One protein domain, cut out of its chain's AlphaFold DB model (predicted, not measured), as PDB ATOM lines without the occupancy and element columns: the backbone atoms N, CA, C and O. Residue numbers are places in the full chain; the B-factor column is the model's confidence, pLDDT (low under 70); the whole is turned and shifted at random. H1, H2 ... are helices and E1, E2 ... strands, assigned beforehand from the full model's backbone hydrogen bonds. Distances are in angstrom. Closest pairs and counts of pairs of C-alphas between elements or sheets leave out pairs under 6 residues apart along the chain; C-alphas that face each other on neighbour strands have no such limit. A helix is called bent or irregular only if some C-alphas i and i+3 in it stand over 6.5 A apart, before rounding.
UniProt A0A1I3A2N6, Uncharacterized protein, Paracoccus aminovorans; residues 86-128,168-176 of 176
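AT A GLANCE: This is residues 86 to 128 and 168 to 176 of the 176 residues of an uncharacterized protein of Paracoccus aminovorans (UniProt A0A1I3A2N6). One long helix, H1, makes one side of a small domain; past its end the chain folds back through a short helix, H2, into a short strand, E1, that crosses over H1 at residues 89 to 97. A second short strand, E2, runs beside E1 and farther from H1, in a loosely formed pair with no backbone N and O within hydrogen-bond range across it, and the turn of residues 102 to 108 sticks out at one end. The printed part has 52 residues, with two named helices and two named strands in the order H1, H2, E1, E2; the sheet, E1 then E2, is parallel, and the class is mixed, helices and strands. The whole is only just compact, close to loose, with a radius of gyration of the C-alphas of 11.4 A, and the C-alphas span 32 by 23 by 19 A.

HOW THE PARTS SIT: H1, residues 86 to 103, and H2, residues 108 to 116, are near each other, with 7 pairs of C-alphas within 10 A. H1 and E1, residues 120 to 123, have 2 pairs of C-alphas within 8 A; their closest C-alphas are those of Arg 93 and Val 121, 6.4 A apart. E1 and E2, residues 171 to 174, are parallel neighbours with 31 degrees between their directions. The C-alphas of Val 120 and Ile 171 face each other at 5.7 A, and those of Ala 123 and Trp 174 also at 5.7 A. No backbone N and O across this pair are within hydrogen-bond range. E2 is apart from both H1 and H2. In H1 and H2 every O i to N i+4 pair is within hydrogen-bond range.

IN THESE COORDINATES: H1 begins at C-alpha 86 (56.976, 2.691, 25.298) and is 25.9 A from first to last C-alpha. H2 measures 12.2 A and ends at C-alpha 116 (38.714, 10.623, 22.624). E1 measures 10.1 A. E2 also measures 10.1 A and ends at C-alpha 174 (44.463, -4.227, 36.440). Neither helix is bent.

THE WHOLE: The two C-alphas farthest apart are those of Asp 106 and Pro 128, at 34.0 A. Residues 129 to 167 are not printed, and C-alphas 128 and 168 are 22.0 A apart across this cut, which falls in the link from E1 to E2. The links H1 to H2, of 4 residues, and H2 to E1, of 3 residues, are tight. The printed part ends at Lys 176, the chain's last residue. The mean pLDDT of the printed part is 75.3; residues 86 to 88, 123 to 128 and 168 to 176 are under 70.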
ATOM      1  N   PRO A  86      58.188   1.974  25.717       61.81
ATOM      2  CA  PRO A  86      56.976   2.691  25.298       61.81
ATOM      3  C   PRO A  86      56.159   1.916  24.247       61.81
ATOM      4  O   PRO A  86      54.932   2.016  24.207       61.81
ATOM      5  N   GLN A  87      56.831   1.098  23.432       64.44
ATOM      6  CA  GLN A  87      56.204   0.215  22.455       64.44
ATOM      7  C   GLN A  87      55.492  -0.981  23.104       64.44
ATOM      8  O   GLN A  87      54.356  -1.276  22.728       64.44
ATOM      9  N   ASP A  88      56.091  -1.620  24.109       66.31
ATOM     10  CA  ASP A  88      55.472  -2.732  24.840       66.31
ATOM     11  C   ASP A  88      54.250  -2.263  25.639       66.31
ATOM     12  O   ASP A  88      53.194  -2.904  25.590       66.31
ATOM     13  N   ARG A  89      54.307  -1.052  26.213       74.62
ATOM     14  CA  ARG A  89      53.144  -0.387  26.829       74.62
ATOM     15  C   ARG A  89      52.018  -0.124  25.829       74.62
ATOM     16  O   ARG A  89      50.846  -0.321  26.153       74.62
ATOM     17  N   ALA A  90      52.340   0.298  24.606       78.69
ATOM     18  CA  ALA A  90      51.342   0.518  23.560       78.69
ATOM     19  C   ALA A  90      50.689  -0.799  23.104       78.69
ATOM     20  O   ALA A  90      49.468  -0.860  22.934       78.69
ATOM     21  N   VAL A  91      51.481  -1.868  22.961       83.88
ATOM     22  CA  VAL A  91      50.991  -3.214  22.622       83.88
ATOM     23  C   VAL A  91      50.106  -3.767  23.741       83.88
ATOM     24  O   VAL A  91      49.030  -4.307  23.466       83.88
ATOM     25  N   PHE A  92      50.513  -3.604  24.999       82.88
ATOM     26  CA  PHE A  92      49.710  -3.977  26.159       82.88
ATOM     27  C   PHE A  92      48.391  -3.195  26.199       82.88
ATOM     28  O   PHE A  92      47.316  -3.798  26.251       82.88
ATOM     29  N   ARG A  93      48.448  -1.866  26.054       85.19
ATOM     30  CA  ARG A  93      47.262  -1.004  25.984       85.19
ATOM     31  C   ARG A  93      46.309  -1.443  24.873       85.19
ATOM     32  O   ARG A  93      45.109  -1.526  25.111       85.19
ATOM     33  N   ALA A  94      46.818  -1.775  23.688       86.12
ATOM     34  CA  ALA A  94      45.993  -2.259  22.582       86.12
ATOM     35  C   ALA A  94      45.284  -3.585  22.917       86.12
ATOM     36  O   ALA A  94      44.099  -3.743  22.610       86.12
ATOM     37  N   LYS A  95      45.969  -4.520  23.587       88.25
ATOM     38  CA  LYS A  95      45.360  -5.780  24.052       88.25
ATOM     39  C   LYS A  95      44.261  -5.527  25.086       88.25
ATOM     40  O   LYS A  95      43.178  -6.097  24.958       88.25
ATOM     41  N   VAL A  96      44.508  -4.647  26.056       88.19
ATOM     42  CA  VAL A  96      43.525  -4.279  27.089       88.19
ATOM     43  C   VAL A  96      42.315  -3.590  26.466       88.19
ATOM     44  O   VAL A  96      41.187  -3.986  26.739       88.19
ATOM     45  N   ILE A  97      42.518  -2.632  25.560       86.50
ATOM     46  CA  ILE A  97      41.420  -1.963  24.850       86.50
ATOM     47  C   ILE A  97      40.593  -2.972  24.047       86.50
ATOM     48  O   ILE A  97      39.366  -2.908  24.074       86.50
ATOM     49  N   LYS A  98      41.233  -3.937  23.373       90.44
ATOM     50  CA  LYS A  98      40.522  -4.997  22.645       90.44
ATOM     51  C   LYS A  98      39.642  -5.836  23.576       90.44
ATOM     52  O   LYS A  98      38.524  -6.178  23.200       90.44
ATOM     53  N   PHE A  99      40.135  -6.149  24.772       88.19
ATOM     54  CA  PHE A  99      39.378  -6.881  25.784       88.19
ATOM     55  C   PHE A  99      38.221  -6.050  26.355       88.19
ATOM     56  O   PHE A  99      37.085  -6.520  26.382       88.19
ATOM     57  N   LEU A 100      38.469  -4.790  26.725       88.12
ATOM     58  CA  LEU A 100      37.433  -3.875  27.212       88.12
ATOM     59  C   LEU A 100      36.336  -3.660  26.169       88.12
ATOM     60  O   LEU A 100      35.159  -3.680  26.508       88.12
ATOM     61  N   ASN A 101      36.702  -3.562  24.892       90.19
ATOM     62  CA  ASN A 101      35.739  -3.445  23.803       90.19
ATOM     63  C   ASN A 101      34.874  -4.704  23.627       90.19
ATOM     64  O   ASN A 101      33.778  -4.605  23.096       90.19
ATOM     65  N   ALA A 102      35.332  -5.883  24.058       89.31
ATOM     66  CA  ALA A 102      34.510  -7.093  24.026       89.31
ATOM     67  C   ALA A 102      33.456  -7.120  25.148       89.31
ATOM     68  O   ALA A 102      32.407  -7.729  24.965       89.31
ATOM     69  N   MET A 103      33.717  -6.467  26.288       86.25
ATOM     70  CA  MET A 103      32.819  -6.472  27.454       86.25
ATOM     71  C   MET A 103      31.923  -5.232  27.542       86.25
ATOM     72  O   MET A 103      30.772  -5.336  27.948       86.25
ATOM     73  N   TYR A 104      32.444  -4.069  27.151       89.69
ATOM     74  CA  TYR A 104      31.809  -2.760  27.328       89.69
ATOM     75  C   TYR A 104      31.487  -2.085  25.994       89.69
ATOM     76  O   TYR A 104      31.415  -0.861  25.908       89.69
ATOM     77  N   ARG A 105      31.301  -2.875  24.929       88.81
ATOM     78  CA  ARG A 105      31.000  -2.351  23.590       88.81
ATOM     79  C   ARG A 105      29.805  -1.400  23.595       88.81
ATOM     80  O   ARG A 105      29.850  -0.379  22.917       88.81
ATOM     81  N   ASP A 106      28.773  -1.745  24.355       90.44
ATOM     82  CA  ASP A 106      27.499  -1.027  24.376       90.44
ATOM     83  C   ASP A 106      27.470   0.108  25.420       90.44
ATOM     84  O   ASP A 106      26.464   0.800  25.553       90.44
ATOM     85  N   ASP A 107      28.568   0.329  26.154       91.75
ATOM     86  CA  ASP A 107      28.682   1.402  27.142       91.75
ATOM     87  C   ASP A 107      29.068   2.735  26.465       91.75
ATOM     88  O   ASP A 107      30.139   2.885  25.865       91.75
ATOM     89  N   GLU A 108      28.194   3.738  26.580       86.44
ATOM     90  CA  GLU A 108      28.397   5.065  25.987       86.44
ATOM     91  C   GLU A 108      29.602   5.825  26.565       86.44
ATOM     92  O   GLU A 108      30.210   6.653  25.878       86.44
ATOM     93  N   ALA A 109      29.956   5.605  27.832       85.00
ATOM     94  CA  ALA A 109      31.142   6.209  28.430       85.00
ATOM     95  C   ALA A 109      32.415   5.559  27.876       85.00
ATOM     96  O   ALA A 109      33.354   6.280  27.522       85.00
ATOM     97  N   PHE A 110      32.420   4.235  27.699       88.94
ATOM     98  CA  PHE A 110      33.542   3.534  27.070       88.94
ATOM     99  C   PHE A 110      33.748   3.978  25.617       88.94
ATOM    100  O   PHE A 110      34.866   4.322  25.233       88.94
ATOM    101  N   GLN A 111      32.679   4.056  24.818       90.00
ATOM    102  CA  GLN A 111      32.773   4.507  23.424       90.00
ATOM    103  C   GLN A 111      33.277   5.952  23.308       90.00
ATOM    104  O   GLN A 111      34.098   6.263  22.441       90.00
ATOM    105  N   ARG A 112      32.844   6.840  24.213       88.88
ATOM    106  CA  ARG A 112      33.365   8.213  24.281       88.88
ATOM    107  C   ARG A 112      34.850   8.238  24.637       88.88
ATOM    108  O   ARG A 112      35.611   8.911  23.945       88.88
ATOM    109  N   ALA A 113      35.271   7.487  25.652       86.88
ATOM    110  CA  ALA A 113      36.673   7.420  26.057       86.88
ATOM    111  C   ALA A 113      37.569   6.803  24.969       86.88
ATOM    112  O   ALA A 113      38.689   7.264  24.745       86.88
ATOM    113  N   LEU A 114      37.065   5.802  24.240       88.50
ATOM    114  CA  LEU A 114      37.757   5.191  23.108       88.50
ATOM    115  C   LEU A 114      37.935   6.187  21.956       88.50
ATOM    116  O   LEU A 114      39.039   6.319  21.433       88.50
ATOM    117  N   LYS A 115      36.875   6.926  21.601       88.06
ATOM    118  CA  LYS A 115      36.908   7.945  20.540       88.06
ATOM    119  C   LYS A 115      37.836   9.113  20.877       88.06
ATOM    120  O   LYS A 115      38.509   9.627  19.991       88.06
ATOM    121  N   LEU A 116      37.865   9.530  22.142       87.31
ATOM    122  CA  LEU A 116      38.714  10.623  22.624       87.31
ATOM    123  C   LEU A 116      40.141  10.168  22.965       87.31
ATOM    124  O   LEU A 116      40.996  11.000  23.252       87.31
ATOM    125  N   GLY A 117      40.411   8.860  22.948       83.44
ATOM    126  CA  GLY A 117      41.715   8.304  23.297       83.44
ATOM    127  C   GLY A 117      42.088   8.449  24.778       83.44
ATOM    128  O   GLY A 117      43.246   8.220  25.119       83.44
ATOM    129  N   THR A 118      41.135   8.766  25.657       85.25
ATOM    130  CA  THR A 118      41.354   9.098  27.079       85.25
ATOM    131  C   THR A 118      41.433   7.878  28.002       85.25
ATOM    132  O   THR A 118      41.471   8.014  29.220       85.25
ATOM    133  N   ILE A 119      41.474   6.664  27.446       82.12
ATOM    134  CA  ILE A 119      41.613   5.433  28.232       82.12
ATOM    135  C   ILE A 119      43.032   5.353  28.807       82.12
ATOM    136  O   ILE A 119      44.000   5.138  28.060       82.12
ATOM    137  N   VAL A 120      43.127   5.477  30.134       80.06
ATOM    138  CA  VAL A 120      44.349   5.288  30.922       80.06
ATOM    139  C   VAL A 120      44.388   3.857  31.458       80.06
ATOM    140  O   VAL A 120      43.487   3.422  32.172       80.06
ATOM    141  N   VAL A 121      45.449   3.124  31.118       77.56
ATOM    142  CA  VAL A 121      45.693   1.750  31.576       77.56
ATOM    143  C   VAL A 121      46.915   1.775  32.490       77.56
ATOM    144  O   VAL A 121      47.999   2.126  32.025       77.56
ATOM    145  N   ARG A 122      46.745   1.428  33.772       71.12
ATOM    146  CA  ARG A 122      47.841   1.339  34.753       71.12
ATOM    147  C   ARG A 122      48.029  -0.103  35.216       71.12
ATOM    148  O   ARG A 122      47.060  -0.766  35.587       71.12
ATOM    149  N   ALA A 123      49.273  -0.574  35.204       65.88
ATOM    150  CA  ALA A 123      49.646  -1.828  35.847       65.88
ATOM    151  C   ALA A 123      49.712  -1.617  37.370       65.88
ATOM    152  O   ALA A 123      50.152  -0.567  37.832       65.88
ATOM    153  N   VAL A 124      49.267  -2.597  38.158       57.81
ATOM    154  CA  VAL A 124      49.170  -2.492  39.631       57.81
ATOM    155  C   VAL A 124      50.520  -2.283  40.345       57.81
ATOM    156  O   VAL A 124      50.527  -1.832  41.484       57.81
ATOM    157  N   GLU A 125      51.657  -2.509  39.684       56.84
ATOM    158  CA  GLU A 125      52.995  -2.195  40.225       56.84
ATOM    159  C   GLU A 125      53.328  -0.692  40.224       56.84
ATOM    160  O   GLU A 125      54.297  -0.282  40.849       56.84
ATOM    161  N   ASP A 126      52.494   0.145  39.603       56.16
ATOM    162  CA  ASP A 126      52.610   1.613  39.607       56.16
ATOM    163  C   ASP A 126      51.909   2.247  40.840       56.16
ATOM    164  O   ASP A 126      51.430   3.385  40.797       56.16
ATOM    165  N   GLN A 127      51.776   1.484  41.937       48.47
ATOM    166  CA  GLN A 127      51.346   1.992  43.243       48.47
ATOM    167  C   GLN A 127      52.565   2.489  44.034       48.47
ATOM    168  O   GLN A 127      53.520   1.732  44.199       48.47
ATOM    169  N   PRO A 128      52.546   3.711  44.600       52.34
ATOM    170  CA  PRO A 128      53.497   4.054  45.650       52.34
ATOM    171  C   PRO A 128      53.266   3.143  46.870       52.34
ATOM    172  O   PRO A 128      52.121   2.876  47.238       52.34
ATOM    173  N   ASN A 168      38.179  14.589  35.229       49.12
ATOM    174  CA  ASN A 168      37.441  13.884  34.174       49.12
ATOM    175  C   ASN A 168      38.182  12.643  33.643       49.12
ATOM    176  O   ASN A 168      37.709  12.015  32.693       49.12
ATOM    177  N   ASP A 169      39.335  12.298  34.217       65.06
ATOM    178  CA  ASP A 169      40.148  11.189  33.725       65.06
ATOM    179  C   ASP A 169      39.624   9.850  34.266       65.06
ATOM    180  O   ASP A 169      39.463   9.657  35.472       65.06
ATOM    181  N   PHE A 170      39.354   8.901  33.362       50.00
ATOM    182  CA  PHE A 170      38.945   7.546  33.730       50.00
ATOM    183  C   PHE A 170      40.174   6.692  34.037       50.00
ATOM    184  O   PHE A 170      41.044   6.499  33.185       50.00
ATOM    185  N   ILE A 171      40.223   6.157  35.256       61.59
ATOM    186  CA  ILE A 171      41.350   5.380  35.765       61.59
ATOM    187  C   ILE A 171      40.897   3.932  35.959       61.59
ATOM    188  O   ILE A 171      40.061   3.650  36.815       61.59
ATOM    189  N   ALA A 172      41.474   3.012  35.184       57.12
ATOM    190  CA  ALA A 172      41.290   1.577  35.373       57.12
ATOM    191  C   ALA A 172      42.556   0.931  35.952       57.12
ATOM    192  O   ALA A 172      43.672   1.216  35.506       57.12
ATOM    193  N   TRP A 173      42.356   0.029  36.914       49.25
ATOM    194  CA  TRP A 173      43.408  -0.731  37.589       49.25
ATOM    195  C   TRP A 173      43.308  -2.204  37.208       49.25
ATOM    196  O   TRP A 173      42.214  -2.770  37.248       49.25
ATOM    197  N   TRP A 174      44.433  -2.822  36.850       43.44
ATOM    198  CA  TRP A 174      44.463  -4.227  36.440       43.44
ATOM    199  C   TRP A 174      45.446  -5.048  37.285       43.44
ATOM    200  O   TRP A 174      46.642  -4.743  37.263       43.44
ATOM    201  N   PRO A 175      44.984  -6.076  38.024       50.34
ATOM    202  CA  PRO A 175      45.878  -6.991  38.731       50.34
ATOM    203  C   PRO A 175      46.598  -7.927  37.747       50.34
ATOM    204  O   PRO A 175      46.075  -8.212  36.666       50.34
ATOM    205  N   LYS A 176      47.803  -8.380  38.119       44.41
ATOM    206  CA  LYS A 176      48.520  -9.446  37.401       44.41
ATOM    207  C   LYS A 176      47.787 -10.780  37.525       44.41
ATOM    208  O   LYS A 176      47.270 -11.059  38.630       44.41
TER     209      LYS A 176